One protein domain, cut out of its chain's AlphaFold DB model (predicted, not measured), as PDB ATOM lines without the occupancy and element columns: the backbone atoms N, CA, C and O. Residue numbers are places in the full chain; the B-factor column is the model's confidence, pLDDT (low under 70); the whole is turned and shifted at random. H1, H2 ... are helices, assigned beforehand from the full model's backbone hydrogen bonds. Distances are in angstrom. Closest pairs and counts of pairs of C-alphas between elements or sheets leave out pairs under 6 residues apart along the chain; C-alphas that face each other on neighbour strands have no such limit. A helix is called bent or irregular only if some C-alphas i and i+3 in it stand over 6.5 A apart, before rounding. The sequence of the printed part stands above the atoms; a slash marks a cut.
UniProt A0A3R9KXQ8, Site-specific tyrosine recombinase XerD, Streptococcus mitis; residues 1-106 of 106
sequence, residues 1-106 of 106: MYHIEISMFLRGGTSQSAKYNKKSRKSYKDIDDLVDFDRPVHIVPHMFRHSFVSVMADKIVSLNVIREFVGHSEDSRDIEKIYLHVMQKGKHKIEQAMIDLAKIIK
ATOM      1  N   MET A   1      78.870  96.713  73.995       51.38
ATOM      2  CA  MET A   1      80.136  96.954  74.725       51.38
ATOM      3  C   MET A   1      80.610  98.405  74.611       51.38
ATOM      4  O   MET A   1      80.693  99.049  75.646       51.38
ATOM      5  N   TYR A   2      80.783  98.974  73.409       60.34
ATOM      6  CA  TYR A   2      81.297 100.349  73.198       60.34
ATOM      7  C   TYR A   2      80.585 101.487  73.957       60.34
ATOM      8  O   TYR A   2      81.230 102.411  74.444       60.34
ATOM      9  N   HIS A   3      79.259 101.412  74.117       62.44
ATOM     10  CA  HIS A   3      78.473 102.415  74.853       62.44
ATOM     11  C   HIS A   3      78.934 102.591  76.315       62.44
ATOM     12  O   HIS A   3      78.930 103.694  76.864       62.44
ATOM     13  N   ILE A   4      79.358 101.500  76.957       68.44
ATOM     14  CA  ILE A   4      79.786 101.498  78.361       68.44
ATOM     15  C   ILE A   4      81.175 102.129  78.490       68.44
ATOM     16  O   ILE A   4      81.407 102.926  79.390       68.44
ATOM     17  N   GLU A   5      82.080 101.846  77.556       70.31
ATOM     18  CA  GLU A   5      83.440 102.391  77.569       70.31
ATOM     19  C   GLU A   5      83.454 103.898  77.295       70.31
ATOM     20  O   GLU A   5      84.078 104.659  78.038       70.31
ATOM     21  N   ILE A   6      82.694 104.344  76.288       74.75
ATOM     22  CA  ILE A   6      82.565 105.766  75.942       74.75
ATOM     23  C   ILE A   6      81.930 106.540  77.100       74.75
ATOM     24  O   ILE A   6      82.443 107.581  77.509       74.75
ATOM     25  N   SER A   7      80.846 106.024  77.684       74.88
ATOM     26  CA  SER A   7      80.219 106.682  78.835       74.88
ATOM     27  C   SER A   7      81.142 106.709  80.060       74.88
ATOM     28  O   SER A   7      81.222 107.734  80.736       74.88
ATOM     29  N   MET A   8      81.904 105.645  80.335       73.62
ATOM     30  CA  MET A   8      82.908 105.628  81.410       73.62
ATOM     31  C   MET A   8      84.017 106.667  81.208       73.62
ATOM     32  O   MET A   8      84.470 107.267  82.189       73.62
ATOM     33  N   PHE A   9      84.441 106.886  79.962       76.38
ATOM     34  CA  PHE A   9      85.415 107.911  79.598       76.38
ATOM     35  C   PHE A   9      84.851 109.322  79.798       76.38
ATOM     36  O   PHE A   9      85.437 110.120  80.527       76.38
ATOM     37  N   LEU A  10      83.664 109.597  79.252       76.62
ATOM     38  CA  LEU A  10      83.004 110.905  79.321       76.62
ATOM     39  C   LEU A  10      82.591 111.309  80.747       76.62
ATOM     40  O   LEU A  10      82.571 112.493  81.082       76.62
ATOM     41  N   ARG A  11      82.297 110.328  81.609       74.88
ATOM     42  CA  ARG A  11      82.002 110.515  83.045       74.88
ATOM     43  C   ARG A  11      83.262 110.613  83.910       74.88
ATOM     44  O   ARG A  11      83.176 110.826  85.122       74.88
ATOM     45  N   GLY A  12      84.421 110.366  83.311       62.16
ATOM     46  CA  GLY A  12      85.693 110.147  83.970       62.16
ATOM     47  C   GLY A  12      86.548 111.394  84.098       62.16
ATOM     48  O   GLY A  12      87.559 111.492  83.417       62.16
ATOM     49  N   GLY A  13      86.181 112.315  84.985       57.56
ATOM     50  CA  GLY A  13      86.996 113.497  85.278       57.56
ATOM     51  C   GLY A  13      86.134 114.661  85.740       57.56
ATOM     52  O   GLY A  13      85.510 115.332  84.927       57.56
ATOM     53  N   THR A  14      86.078 114.882  87.053       53.22
ATOM     54  CA  THR A  14      85.314 115.984  87.669       53.22
ATOM     55  C   THR A  14      86.132 117.268  87.801       53.22
ATOM     56  O   THR A  14      85.623 118.283  88.253       53.22
ATOM     57  N   SER A  15      87.416 117.235  87.448       53.94
ATOM     58  CA  SER A  15      88.354 118.339  87.645       53.94
ATOM     59  C   SER A  15      89.108 118.598  86.350       53.94
ATOM     60  O   SER A  15      89.659 117.675  85.752       53.94
ATOM     61  N   GLN A  16      89.150 119.870  85.942       52.69
ATOM     62  CA  GLN A  16      89.845 120.358  84.745       52.69
ATOM     63  C   GLN A  16      91.353 120.042  84.704       52.69
ATOM     64  O   GLN A  16      92.006 120.352  83.720       52.69
ATOM     65  N   SER A  17      91.914 119.428  85.746       52.66
ATOM     66  CA  SER A  17      93.344 119.159  85.902       52.66
ATOM     67  C   SER A  17      93.695 117.674  86.059       52.66
ATOM     68  O   SER A  17      94.871 117.317  86.004       52.66
ATOM     69  N   ALA A  18      92.719 116.782  86.256       59.16
ATOM     70  CA  ALA A  18      93.008 115.389  86.582       59.16
ATOM     71  C   ALA A  18      92.977 114.489  85.336       59.16
ATOM     72  O   ALA A  18      91.913 114.064  84.886       59.16
ATOM     73  N   LYS A  19      94.156 114.068  84.857       65.69
ATOM     74  CA  LYS A  19      94.341 112.921  83.934       65.69
ATOM     75  C   LYS A  19      94.082 111.565  84.618       65.69
ATOM     76  O   LYS A  19      94.730 110.555  84.333       65.69
ATOM     77  N   TYR A  20      93.174 111.535  85.587       60.53
ATOM     78  CA  TYR A  20      92.879 110.368  86.402       60.53
ATOM     79  C   TYR A  20      91.377 110.233  86.600       60.53
ATOM     80  O   TYR A  20      90.715 111.102  87.169       60.53
ATOM     81  N   ASN A  21      90.841 109.099  86.165       64.38
ATOM     82  CA  ASN A  21      89.444 108.766  86.357       64.38
ATOM     83  C   ASN A  21      89.300 107.847  87.569       64.38
ATOM     84  O   ASN A  21      89.447 106.628  87.468       64.38
ATOM     85  N   LYS A  22      88.920 108.438  88.707       60.56
ATOM     86  CA  LYS A  22      88.685 107.728  89.975       60.56
ATOM     87  C   LYS A  22      87.654 106.597  89.864       60.56
ATOM     88  O   LYS A  22      87.784 105.609  90.580       60.56
ATOM     89  N   LYS A  23      86.659 106.706  88.970       63.84
ATOM     90  CA  LYS A  23      85.617 105.677  88.778       63.84
ATOM     91  C   LYS A  23      86.137 104.465  88.011       63.84
ATOM     92  O   LYS A  23      85.835 103.341  88.384       63.84
ATOM     93  N   SER A  24      86.941 104.692  86.973       62.88
ATOM     94  CA  SER A  24      87.562 103.605  86.199       62.88
ATOM     95  C   SER A  24      88.870 103.079  86.807       62.88
ATOM     96  O   SER A  24      89.379 102.063  86.347       62.88
ATOM     97  N   ARG A  25      89.434 103.784  87.803       64.81
ATOM     98  CA  ARG A  25      90.796 103.583  88.340       64.81
ATOM     99  C   ARG A  25      91.894 103.608  87.263       64.81
ATOM    100  O   ARG A  25      92.966 103.049  87.467       64.81
ATOM    101  N   LYS A  26      91.644 104.262  86.125       67.56
ATOM    102  CA  LYS A  26      92.612 104.425  85.034       67.56
ATOM    103  C   LYS A  26      93.165 105.845  85.004       67.56
ATOM    104  O   LYS A  26      92.445 106.819  85.241       67.56
ATOM    105  N   SER A  27      94.455 105.946  84.696       70.38
ATOM    106  CA  SER A  27      95.121 107.210  84.397       70.38
ATOM    107  C   SER A  27      95.230 107.366  82.885       70.38
ATOM    108  O   SER A  27      95.628 106.430  82.202       70.38
ATOM    109  N   TYR A  28      94.885 108.545  82.379       73.62
ATOM    110  CA  TYR A  28      95.001 108.915  80.973       73.62
ATOM    111  C   TYR A  28      96.257 109.772  80.771       73.62
ATOM    112  O   TYR A  28      96.162 110.921  80.351       73.62
ATOM    113  N   LYS A  29      97.428 109.270  81.189       69.06
ATOM    114  CA  LYS A  29      98.687 110.044  81.154       69.06
ATOM    115  C   LYS A  29      99.061 110.446  79.727       69.06
ATOM    116  O   LYS A  29      99.402 111.607  79.510       69.06
ATOM    117  N   ASP A  30      98.823 109.526  78.799       73.38
ATOM    118  CA  ASP A  30      99.231 109.588  77.392       73.38
ATOM    119  C   ASP A  30      98.120 110.162  76.493       73.38
ATOM    120  O   ASP A  30      98.122 110.008  75.278       73.38
ATOM    121  N   ILE A  31      97.105 110.806  77.085       74.38
ATOM    122  CA  ILE A  31      95.997 111.400  76.323       74.38
ATOM    123  C   ILE A  31      96.451 112.560  75.432       74.38
ATOM    124  O   ILE A  31      95.807 112.822  74.420       74.38
ATOM    125  N   ASP A  32      97.548 113.224  75.805       71.81
ATOM    126  CA  ASP A  32      98.156 114.301  75.019       71.81
ATOM    127  C   ASP A  32      98.741 113.758  73.704       71.81
ATOM    128  O   ASP A  32      98.712 114.457  72.700       71.81
ATOM    129  N   ASP A  33      99.176 112.493  73.679       77.12
ATOM    130  CA  ASP A  33      99.771 111.848  72.500       77.12
ATOM    131  C   ASP A  33      98.711 111.343  71.505       77.12
ATOM    132  O   ASP A  33      99.032 110.885  70.408       77.12
ATOM    133  N   LEU A  34      97.427 111.400  71.879       74.75
ATOM    134  CA  LEU A  34      96.329 110.920  71.039       74.75
ATOM    135  C   LEU A  34      95.984 111.902  69.908       74.75
ATOM    136  O   LEU A  34      95.314 111.518  68.948       74.75
ATOM    137  N   VAL A  35      96.385 113.170  70.038       72.56
ATOM    138  CA  VAL A  35      96.062 114.233  69.082       72.56
ATOM    139  C   VAL A  35      97.253 115.172  68.941       72.56
ATOM    140  O   VAL A  35      97.664 115.796  69.915       72.56
ATOM    141  N   ASP A  36      97.756 115.326  67.718       78.12
ATOM    142  CA  ASP A  36      98.783 116.321  67.414       78.12
ATOM    143  C   ASP A  36      98.130 117.684  67.143       78.12
ATOM    144  O   ASP A  36      97.289 117.826  66.252       78.12
ATOM    145  N   PHE A  37      98.473 118.681  67.960       76.19
ATOM    146  CA  PHE A  37      97.962 120.049  67.855       76.19
ATOM    147  C   PHE A  37      99.002 121.035  67.297       76.19
ATOM    148  O   PHE A  37      98.776 122.244  67.396       76.19
ATOM    149  N   ASP A  38     100.147 120.554  66.787       78.44
ATOM    150  CA  ASP A  38     101.318 121.360  66.384       78.44
ATOM    151  C   ASP A  38     101.878 122.255  67.515       78.44
ATOM    152  O   ASP A  38     102.728 123.124  67.310       78.44
ATOM    153  N   ARG A  39     101.387 122.070  68.745       75.56
ATOM    154  CA  ARG A  39     101.772 122.808  69.950       75.56
ATOM    155  C   ARG A  39     101.474 121.972  71.194       75.56
ATOM    156  O   ARG A  39     100.502 121.214  71.189       75.56
ATOM    157  N   PRO A  40     102.226 122.146  72.293       72.31
ATOM    158  CA  PRO A  40     101.929 121.463  73.545       72.31
ATOM    159  C   PRO A  40     100.577 121.943  74.092       72.31
ATOM    160  O   PRO A  40     100.422 123.092  74.512       72.31
ATOM    161  N   VAL A  41      99.583 121.056  74.062       73.50
ATOM    162  CA  VAL A  41      98.259 121.268  74.655       73.50
ATOM    163  C   VAL A  41      98.076 120.247  75.763       73.50
ATOM    164  O   VAL A  41      98.172 119.050  75.532       73.50
ATOM    165  N   HIS A  42      97.772 120.720  76.969       73.94
ATOM    166  CA  HIS A  42      97.369 119.839  78.057       73.94
ATOM    167  C   HIS A  42      95.929 119.394  77.831       73.94
ATOM    168  O   HIS A  42      94.991 120.149  78.099       73.94
ATOM    169  N   ILE A  43      95.752 118.180  77.318       74.94
ATOM    170  CA  ILE A  43      94.436 117.631  77.050       74.94
ATOM    171  C   ILE A  43      93.919 116.969  78.324       74.94
ATOM    172  O   ILE A  43      94.586 116.162  78.976       74.94
ATOM    173  N   VAL A  44      92.683 117.302  78.690       75.19
ATOM    174  CA  VAL A  44      91.990 116.665  79.812       75.19
ATOM    175  C   VAL A  44      90.691 116.015  79.347       75.19
ATOM    176  O   VAL A  44      90.041 116.539  78.440       75.19
ATOM    177  N   PRO A  45      90.246 114.909  79.979       76.12
ATOM    178  CA  PRO A  45      89.005 114.216  79.605       76.12
ATOM    179  C   PRO A  45      87.779 115.136  79.515       76.12
ATOM    180  O   PRO A  45      86.892 114.938  78.685       76.12
ATOM    181  N   HIS A  46      87.756 116.195  80.331       77.44
ATOM    182  CA  HIS A  46      86.719 117.219  80.295       77.44
ATOM    183  C   HIS A  46      86.619 117.916  78.924       77.44
ATOM    184  O   HIS A  46      85.510 118.178  78.476       77.44
ATOM    185  N   MET A  47      87.723 118.150  78.206       80.69
ATOM    186  CA  MET A  47      87.696 118.759  76.866       80.69
ATOM    187  C   MET A  47      86.955 117.876  75.860       80.69
ATOM    188  O   MET A  47      86.068 118.356  75.158       80.69
ATOM    189  N   PHE A  48      87.231 116.570  75.859       82.31
ATOM    190  CA  PHE A  48      86.503 115.619  75.016       82.31
ATOM    191  C   PHE A  48      85.017 115.573  75.353       82.31
ATOM    192  O   PHE A  48      84.185 115.428  74.461       82.31
ATOM    193  N   ARG A  49      84.671 115.741  76.635       82.69
ATOM    194  CA  ARG A  49      83.279 115.830  77.074       82.69
ATOM    195  C   ARG A  49      82.556 117.011  76.432       82.69
ATOM    196  O   ARG A  49      81.450 116.839  75.930       82.69
ATOM    197  N   HIS A  50      83.184 118.186  76.427       86.12
ATOM    198  CA  HIS A  50      82.640 119.378  75.770       86.12
ATOM    199  C   HIS A  50      82.510 119.169  74.260       86.12
ATOM    200  O   HIS A  50      81.426 119.375  73.717       86.12
ATOM    201  N   SER A  51      83.560 118.668  73.599       88.19
ATOM    202  CA  SER A  51      83.536 118.374  72.160       88.19
ATOM    203  C   SER A  51      82.435 117.380  71.784       88.19
ATOM    204  O   SER A  51      81.709 117.606  70.818       88.19
ATOM    205  N   PHE A  52      82.260 116.312  72.567       88.69
ATOM    206  CA  PHE A  52      81.199 115.328  72.357       88.69
ATOM    207  C   PHE A  52      79.813 115.981  72.405       88.69
ATOM    208  O   PHE A  52      79.007 115.789  71.498       88.69
ATOM    209  N   VAL A  53      79.547 116.800  73.426       88.44
ATOM    210  CA  VAL A  53      78.265 117.505  73.569       88.44
ATOM    211  C   VAL A  53      78.026 118.453  72.399       88.44
ATOM    212  O   VAL A  53      76.931 118.447  71.844       88.44
ATOM    213  N   SER A  54      79.033 119.228  71.987       89.19
ATOM    214  CA  SER A  54      78.906 120.144  70.849       89.19
ATOM    215  C   SER A  54      78.575 119.411  69.549       89.19
ATOM    216  O   SER A  54      77.661 119.826  68.843       89.19
ATOM    217  N   VAL A  55      79.266 118.304  69.251       91.12
ATOM    218  CA  VAL A  55      79.020 117.508  68.036       91.12
ATOM    219  C   VAL A  55      77.628 116.875  68.056       91.12
ATOM    220  O   VAL A  55      76.943 116.857  67.037       91.12
ATOM    221  N   MET A  56      77.185 116.360  69.205       91.19
ATOM    222  CA  MET A  56      75.858 115.749  69.324       91.19
ATOM    223  C   MET A  56      74.733 116.789  69.242       91.19
ATOM    224  O   MET A  56      73.708 116.525  68.616       91.19
ATOM    225  N   ALA A  57      74.938 117.979  69.813       89.81
ATOM    226  CA  ALA A  57      74.003 119.097  69.702       89.81
ATOM    227  C   ALA A  57      73.877 119.598  68.254       89.81
ATOM    228  O   ALA A  57      72.768 119.826  67.782       89.81
ATOM    229  N   ASP A  58      74.993 119.710  67.525       89.06
ATOM    230  CA  ASP A  58      74.998 120.117  66.111       89.06
ATOM    231  C   ASP A  58      74.252 119.107  65.222       89.06
ATOM    232  O   ASP A  58      73.558 119.478  64.278       89.06
ATOM    233  N   LYS A  59      74.296 117.822  65.592       89.12
ATOM    234  CA  LYS A  59      73.508 116.746  64.969       89.12
ATOM    235  C   LYS A  59      72.045 116.685  65.434       89.12
ATOM    236  O   LYS A  59      71.351 115.730  65.093       89.12
ATOM    237  N   ILE A  60      71.568 117.675  66.195       85.88
ATOM    238  CA  ILE A  60      70.179 117.781  66.682       85.88
ATOM    239  C   ILE A  60      69.781 116.572  67.556       85.88
ATOM    240  O   ILE A  60      68.623 116.156  67.613       85.88
ATOM    241  N   VAL A  61      70.742 115.972  68.263       89.12
ATOM    242  CA  VAL A  61      70.446 114.905  69.228       89.12
ATOM    243  C   VAL A  61      69.882 115.526  70.501       89.12
ATOM    244  O   VAL A  61      70.397 116.528  70.985       89.12
ATOM    245  N   SER A  62      68.836 114.929  71.075       87.38
ATOM    246  CA  SER A  62      68.184 115.487  72.262       87.38
ATOM    247  C   SER A  62      69.113 115.531  73.482       87.38
ATOM    248  O   SER A  62      69.916 114.625  73.727       87.38
ATOM    249  N   LEU A  63      68.953 116.572  74.306       86.12
ATOM    250  CA  LEU A  63      69.737 116.747  75.532       86.12
ATOM    251  C   LEU A  63      69.613 115.549  76.488       86.12
ATOM    252  O   LEU A  63      70.587 115.199  77.151       86.12
ATOM    253  N   ASN A  64      68.449 114.895  76.544       86.44
ATOM    254  CA  ASN A  64      68.243 113.710  77.382       86.44
ATOM    255  C   ASN A  64      69.142 112.550  76.955       86.44
ATOM    256  O   ASN A  64      69.823 111.978  77.801       86.44
ATOM    257  N   VAL A  65      69.211 112.269  75.651       86.75
ATOM    258  CA  VAL A  65      70.091 111.223  75.119       86.75
ATOM    259  C   VAL A  65      71.541 111.567  75.433       86.75
ATOM    260  O   VAL A  65      72.264 110.734  75.957       86.75
ATOM    261  N   ILE A  66      71.962 112.817  75.216       86.31
ATOM    262  CA  ILE A  66      73.329 113.251  75.541       86.31
ATOM    263  C   ILE A  66      73.630 113.027  77.033       86.31
ATOM    264  O   ILE A  66      74.666 112.449  77.362       86.31
ATOM    265  N   ARG A  67      72.716 113.400  77.940       84.31
ATOM    266  CA  ARG A  67      72.856 113.220  79.399       84.31
ATOM    267  C   ARG A  67      73.090 111.764  79.812       84.31
ATOM    268  O   ARG A  67      73.861 111.526  80.745       84.31
ATOM    269  N   GLU A  68      72.523 110.795  79.100       84.12
ATOM    270  CA  GLU A  68      72.768 109.369  79.350       84.12
ATOM    271  C   GLU A  68      74.219 108.948  79.069       84.12
ATOM    272  O   GLU A  68      74.728 108.026  79.709       84.12
ATOM    273  N   PHE A  69      74.944 109.649  78.198       80.69
ATOM    274  CA  PHE A  69      76.359 109.364  77.942       80.69
ATOM    275  C   PHE A  69      77.272 110.060  78.952       80.69
ATOM    276  O   PHE A  69      78.123 109.412  79.565       80.69
ATOM    277  N   VAL A  70      77.068 111.362  79.166       78.44
ATOM    278  CA  VAL A  70      77.957 112.206  79.989       78.44
ATOM    279  C   VAL A  70      77.684 112.141  81.496       78.44
ATOM    280  O   VAL A  70      78.593 112.382  82.287       78.44
ATOM    281  N   GLY A  71      76.485 111.729  81.914       73.88
ATOM    282  CA  GLY A  71      76.101 111.581  83.320       73.88
ATOM    283  C   GLY A  71      75.494 112.831  83.964       73.88
ATOM    284  O   GLY A  71      75.605 113.942  83.459       73.88
ATOM    285  N   HIS A  72      74.827 112.621  85.105       66.50
ATOM    286  CA  HIS A  72      73.938 113.597  85.759       66.50
ATOM    287  C   HIS A  72      74.602 114.412  86.897       66.50
ATOM    288  O   HIS A  72      73.904 114.872  87.797       66.50
ATOM    289  N   SER A  73      75.934 114.558  86.929       58.47
ATOM    290  CA  SER A  73      76.646 115.303  87.992       58.47
ATOM    291  C   SER A  73      76.542 116.831  87.830       58.47
ATOM    292  O   SER A  73      75.893 117.318  86.909       58.47
ATOM    293  N   GLU A  74      77.197 117.600  88.712       55.34
ATOM    294  CA  GLU A  74      77.282 119.080  88.707       55.34
ATOM    295  C   GLU A  74      77.619 119.696  87.333       55.34
ATOM    296  O   GLU A  74      77.178 120.801  87.008       55.34
ATOM    297  N   ASP A  75      78.316 118.919  86.509       63.16
ATOM    298  CA  ASP A  75      78.637 119.132  85.100       63.16
ATOM    299  C   ASP A  75      77.431 119.294  84.160       63.16
ATOM    300  O   ASP A  75      77.568 119.826  83.058       63.16
ATOM    301  N   SER A  76      76.247 118.840  84.580       66.88
ATOM    302  CA  SER A  76      75.000 118.905  83.811       66.88
ATOM    303  C   SER A  76      74.655 120.340  83.404       66.88
ATOM    304  O   SER A  76      74.178 120.566  82.293       66.88
ATOM    305  N   ARG A  77      74.971 121.323  84.261       76.44
ATOM    306  CA  ARG A  77      74.749 122.748  83.969       76.44
ATOM    307  C   ARG A  77      75.658 123.260  82.854       76.44
ATOM    308  O   ARG A  77      75.211 124.033  82.014       76.44
ATOM    309  N   ASP A  78      76.916 122.834  82.830       78.75
ATOM    310  CA  ASP A  78      77.861 123.262  81.795       78.75
ATOM    311  C   ASP A  78      77.552 122.589  80.456       78.75
ATOM    312  O   ASP A  78      77.561 123.247  79.419       78.75
ATOM    313  N   ILE A  79      77.166 121.310  80.481       81.25
ATOM    314  CA  ILE A  79      76.685 120.570  79.306       81.25
ATOM    315  C   ILE A  79      75.448 121.246  78.704       81.25
ATOM    316  O   ILE A  79      75.368 121.428  77.489       81.25
ATOM    317  N   GLU A  80      74.497 121.651  79.547       86.75
ATOM    318  CA  GLU A  80      73.287 122.344  79.110       86.75
ATOM    319  C   GLU A  80      73.599 123.702  78.469       86.75
ATOM    320  O   GLU A  80      73.058 124.012  77.409       86.75
ATOM    321  N   LYS A  81      74.536 124.477  79.030       87.69
ATOM    322  CA  LYS A  81      74.992 125.737  78.417       87.69
ATOM    323  C   LYS A  81      75.589 125.521  77.024       87.69
ATOM    324  O   LYS A  81      75.243 126.261  76.107       87.69
ATOM    325  N   ILE A  82      76.456 124.518  76.851       86.62
ATOM    326  CA  ILE A  82      77.050 124.187  75.539       86.62
ATOM    327  C   ILE A  82      75.950 123.817  74.549       86.62
ATOM    328  O   ILE A  82      75.928 124.320  73.428       86.62
ATOM    329  N   TYR A  83      75.031 122.950  74.975       87.75
ATOM    330  CA  TYR A  83      73.925 122.492  74.147       87.75
ATOM    331  C   TYR A  83      73.067 123.666  73.666       87.75
ATOM    332  O   TYR A  83      72.851 123.830  72.466       87.75
ATOM    333  N   LEU A  84      72.637 124.530  74.589       90.69
ATOM    334  CA  LEU A  84      71.842 125.714  74.267       90.69
ATOM    335  C   LEU A  84      72.592 126.662  73.329       90.69
ATOM    336  O   LEU A  84      71.997 127.164  72.377       90.69
ATOM    337  N   HIS A  85      73.890 126.873  73.553       90.38
ATOM    338  CA  HIS A  85      74.714 127.723  72.698       90.38
ATOM    339  C   HIS A  85      74.774 127.211  71.249       90.38
ATOM    340  O   HIS A  85      74.558 127.979  70.308       90.38
ATOM    341  N   VAL A  86      75.021 125.912  71.052       89.69
ATOM    342  CA  VAL A  86      75.080 125.307  69.710       89.69
ATOM    343  C   VAL A  86      73.715 125.367  69.024       89.69
ATOM    344  O   VAL A  86      73.628 125.780  67.867       89.69
ATOM    345  N   MET A  87      72.638 125.053  69.748       88.75
ATOM    346  CA  MET A  87      71.276 125.118  69.211       88.75
ATOM    347  C   MET A  87      70.873 126.541  68.800       88.75
ATOM    348  O   MET A  87      70.282 126.725  67.736       88.75
ATOM    349  N   GLN A  88      71.228 127.559  69.590       90.12
ATOM    350  CA  GLN A  88      70.995 128.963  69.230       90.12
ATOM    351  C   GLN A  88      71.747 129.353  67.956       90.12
ATOM    352  O   GLN A  88      71.173 129.978  67.064       90.12
ATOM    353  N   LYS A  89      73.006 128.921  67.814       87.69
ATOM    354  CA  LYS A  89      73.775 129.141  66.584       87.69
ATOM    355  C   LYS A  89      73.114 128.473  65.373       87.69
ATOM    356  O   LYS A  89      73.076 129.069  64.298       87.69
ATOM    357  N   GLY A  90      72.572 127.266  65.543       84.06
ATOM    358  CA  GLY A  90      71.777 126.584  64.518       84.06
ATOM    359  C   GLY A  90      70.519 127.370  64.138       84.06
ATOM    360  O   GLY A  90      70.267 127.593  62.956       84.06
ATOM    361  N   LYS A  91      69.781 127.876  65.135       87.00
ATOM    362  CA  LYS A  91      68.583 128.700  64.929       87.00
ATOM    363  C   LYS A  91      68.880 129.948  64.095       87.00
ATOM    364  O   LYS A  91      68.184 130.189  63.116       87.00
ATOM    365  N   HIS A  92      69.934 130.692  64.425       88.06
ATOM    366  CA  HIS A  92      70.303 131.898  63.680       88.06
ATOM    367  C   HIS A  92      70.662 131.618  62.219       88.06
ATOM    368  O   HIS A  92      70.322 132.406  61.341       88.06
ATOM    369  N   LYS A  93      71.299 130.475  61.925       87.06
ATOM    370  CA  LYS A  93      71.562 130.064  60.536       87.06
ATOM    371  C   LYS A  93      70.266 129.818  59.761       87.06
ATOM    372  O   LYS A  93      70.178 130.210  58.602       87.06
ATOM    373  N   ILE A  94      69.274 129.189  60.393       88.69
ATOM    374  CA  ILE A  94      67.961 128.943  59.781       88.69
ATOM    375  C   ILE A  94      67.224 130.267  59.560       88.69
ATOM    376  O   ILE A  94      66.732 130.505  58.463       88.69
ATOM    377  N   GLU A  95      67.196 131.148  60.565       90.62
ATOM    378  CA  GLU A  95      66.597 132.486  60.454       90.62
ATOM    379  C   GLU A  95      67.210 133.273  59.286       90.62
ATOM    380  O   GLU A  95      66.482 133.823  58.461       90.62
ATOM    381  N   GLN A  96      68.540 133.260  59.162       91.25
ATOM    382  CA  GLN A  96      69.240 133.917  58.061       91.25
ATOM    383  C   GLN A  96      68.891 133.295  56.701       91.25
ATOM    384  O   GLN A  96      68.560 134.020  55.765       91.25
ATOM    385  N   ALA A  97      68.881 131.962  56.601       91.50
ATOM    386  CA  ALA A  97      68.508 131.265  55.372       91.50
ATOM    387  C   ALA A  97      67.064 131.577  54.936       91.50
ATOM    388  O   ALA A  97      66.802 131.727  53.744       91.50
ATOM    389  N   MET A  98      66.131 131.725  55.884       92.50
ATOM    390  CA  MET A  98      64.752 132.134  55.592       92.50
ATOM    391  C   MET A  98      64.672 133.570  55.062       92.50
ATOM    392  O   MET A  98      63.927 133.824  54.116       92.50
ATOM    393  N   ILE A  99      65.443 134.501  55.637       93.88
ATOM    394  CA  ILE A  99      65.523 135.888  55.153       93.88
ATOM    395  C   ILE A  99      66.063 135.923  53.721       93.88
ATOM    396  O   ILE A  99      65.526 136.643  52.878       93.88
ATOM    397  N   ASP A 100      67.107 135.150  53.433       93.88
ATOM    398  CA  ASP A 100      67.726 135.133  52.110       93.88
ATOM    399  C   ASP A 100      66.819 134.468  51.067       93.88
ATOM    400  O   ASP A 100      66.662 135.001  49.969       93.88
ATOM    401  N   LEU A 101      66.113 133.393  51.429       92.00
ATOM    402  CA  LEU A 101      65.082 132.793  50.578       92.00
ATOM    403  C   LEU A 101      63.949 133.786  50.266       92.00
ATOM    404  O   LEU A 101      63.526 133.899  49.117       92.00
ATOM    405  N   ALA A 102      63.487 134.552  51.260       92.50
ATOM    406  CA  ALA A 102      62.440 135.556  51.070       92.50
ATOM    407  C   ALA A 102      62.860 136.696  50.124       92.50
ATOM    408  O   ALA A 102      62.007 137.264  49.445       92.50
ATOM    409  N   LYS A 103      64.157 137.028  50.061       92.94
ATOM    410  CA  LYS A 103      64.697 138.004  49.099       92.94
ATOM    411  C   LYS A 103      64.759 137.462  47.674       92.94
ATOM    412  O   LYS A 103      64.645 138.253  46.756       92.94
ATOM    413  N   ILE A 104      64.969 136.155  47.499       92.62
ATOM    414  CA  ILE A 104      65.051 135.511  46.176       92.62
ATOM    415  C   ILE A 104      63.661 135.352  45.545       92.62
ATOM    416  O   ILE A 104      63.527 135.399  44.328       92.62
ATOM    417  N   ILE A 105      62.634 135.123  46.368       88.12
ATOM    418  CA  ILE A 105      61.249 134.932  45.907       88.12
ATOM    419  C   ILE A 105      60.569 136.271  45.548       88.12
ATOM    420  O   ILE A 105      59.563 136.270  44.838       88.12
ATOM    421  N   LYS A 106      61.094 137.400  46.041       62.31
ATOM    422  CA  LYS A 106      60.638 138.758  45.703       62.31
ATOM    423  C   LYS A 106      61.308 139.285  44.442       62.31
ATOM    424  O   LYS A 106      60.604 140.011  43.709       62.31
TER     425      LYS A 106
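AT A GLANCE: This is residues 1 to 106 of the 106 residues of the protein "Site-specific tyrosine recombinase XerD" of Streptococcus mitis (UniProt A0A3R9KXQ8). One long helix, H5, lies with its first half along the shorter helix H3 and then sticks out of the body as a free arm, residues 91 to 106. H3 is the middle of the body: H4 folds back along it, H1 crosses the end where H3 begins and H4 ends, and a loose flap, made of the long link of residues 11 to 28, the short helix H2 and the short link from H2 to H3, makes the end of the body away from the arm. The printed part has 106 residues with five named helices, in the order H1, H2, H3, H4, H5, and no named strand; the class is all helix, with 67 of the 106 residues in the named helices. The whole is loose, with a radius of gyration of the C-alphas of 17.6 A, and elongated, spanning 62 by 35 by 26 A, with the arm of H5 making much of the length.

IN THESE COORDINATES: Find C-alpha 2 at (81.297, 100.349, 73.198); there H1 begins, residues 2 to 10, 12.3 A from first to last C-alpha. Residues 11 to 28 hold no named element, but look there for a short antiparallel pairing of residues 20 to 21 with residues 26 to 27. H2 follows, residues 29 to 34, 10.4 A long; it is irregular, with C-alphas 29 and 32 standing 7.5 A apart. Find C-alpha 45 at (89.005, 114.216, 79.605), where H3 begins; it covers residues 45 to 58 and is 20.3 A long. H4 is residues 63 to 70, 10.4 A long. H5, the longest helix, takes residues 76 to 105 and runs 43.4 A to C-alpha 105 at (61.249, 134.932, 45.907).

HOW THE PARTS SIT: Begin at H3, whose centre is nearest to the mean of the C-alphas, at 1.1 A; H3 and H4 are the hubs, touching three helices each. H3 and H4 form a helical hairpin: they touch, running opposite ways at a shallow tilt of 24 degrees, and their closest C-alphas are those of Val 53 and Ile 66, 6.8 A apart. H3 also touches H5, the same way at a shallow tilt of 31 degrees; H5 does this with residues 79 to 90 alone, and the closest C-alphas are those of Ala 57 and Tyr 83, 5.6 A apart. H4 and H5, also a helical hairpin, only just touch, with 3 pairs of C-alphas within 8 A; the closest, of Leu 63 and Tyr 83, are 7.2 A apart, and the helices run opposite ways at a steep tilt of 42 degrees. Look next at H1, which touches H4 about perpendicular, at 83 degrees, with the C-alphas of Ser 7 and Phe 69 closest at 4.8 A. H1 touches H3 at residues 45 to 49 alone, opposite ways at a steep tilt of 62 degrees, with the C-alphas of Leu 10 and Arg 49 closest at 5.4 A. H2 touches no helix; it is only just apart from H3, the closest C-alphas being 8.2 A apart. H1 and H5 are apart. In H1, H3 and H5 every O i to N i+4 pair is within hydrogen-bond range; in H4 it is 3 of 4, and in H2 0 of 2, with 2 of 3 O i to N i+3 pairs within range.

THE WHOLE: The C-alphas of Arg 25 and Lys 106, the two farthest apart, are 63.0 A from each other. Without residues 91 to 106, which stand free, the body of 90 residues spans 35 by 31 by 25 A, with a radius of gyration of 13.5 A. The printed part has no cut. The link from H1 to H2 is long, that from H2 to H3 is short, and those from H3 to H4 and from H4 to H5 are tight. The mean pLDDT of the printed part is 77.8; look for values under 70 at residues 1 to 4, 12 to 26, 29, 72 to 76 and 106.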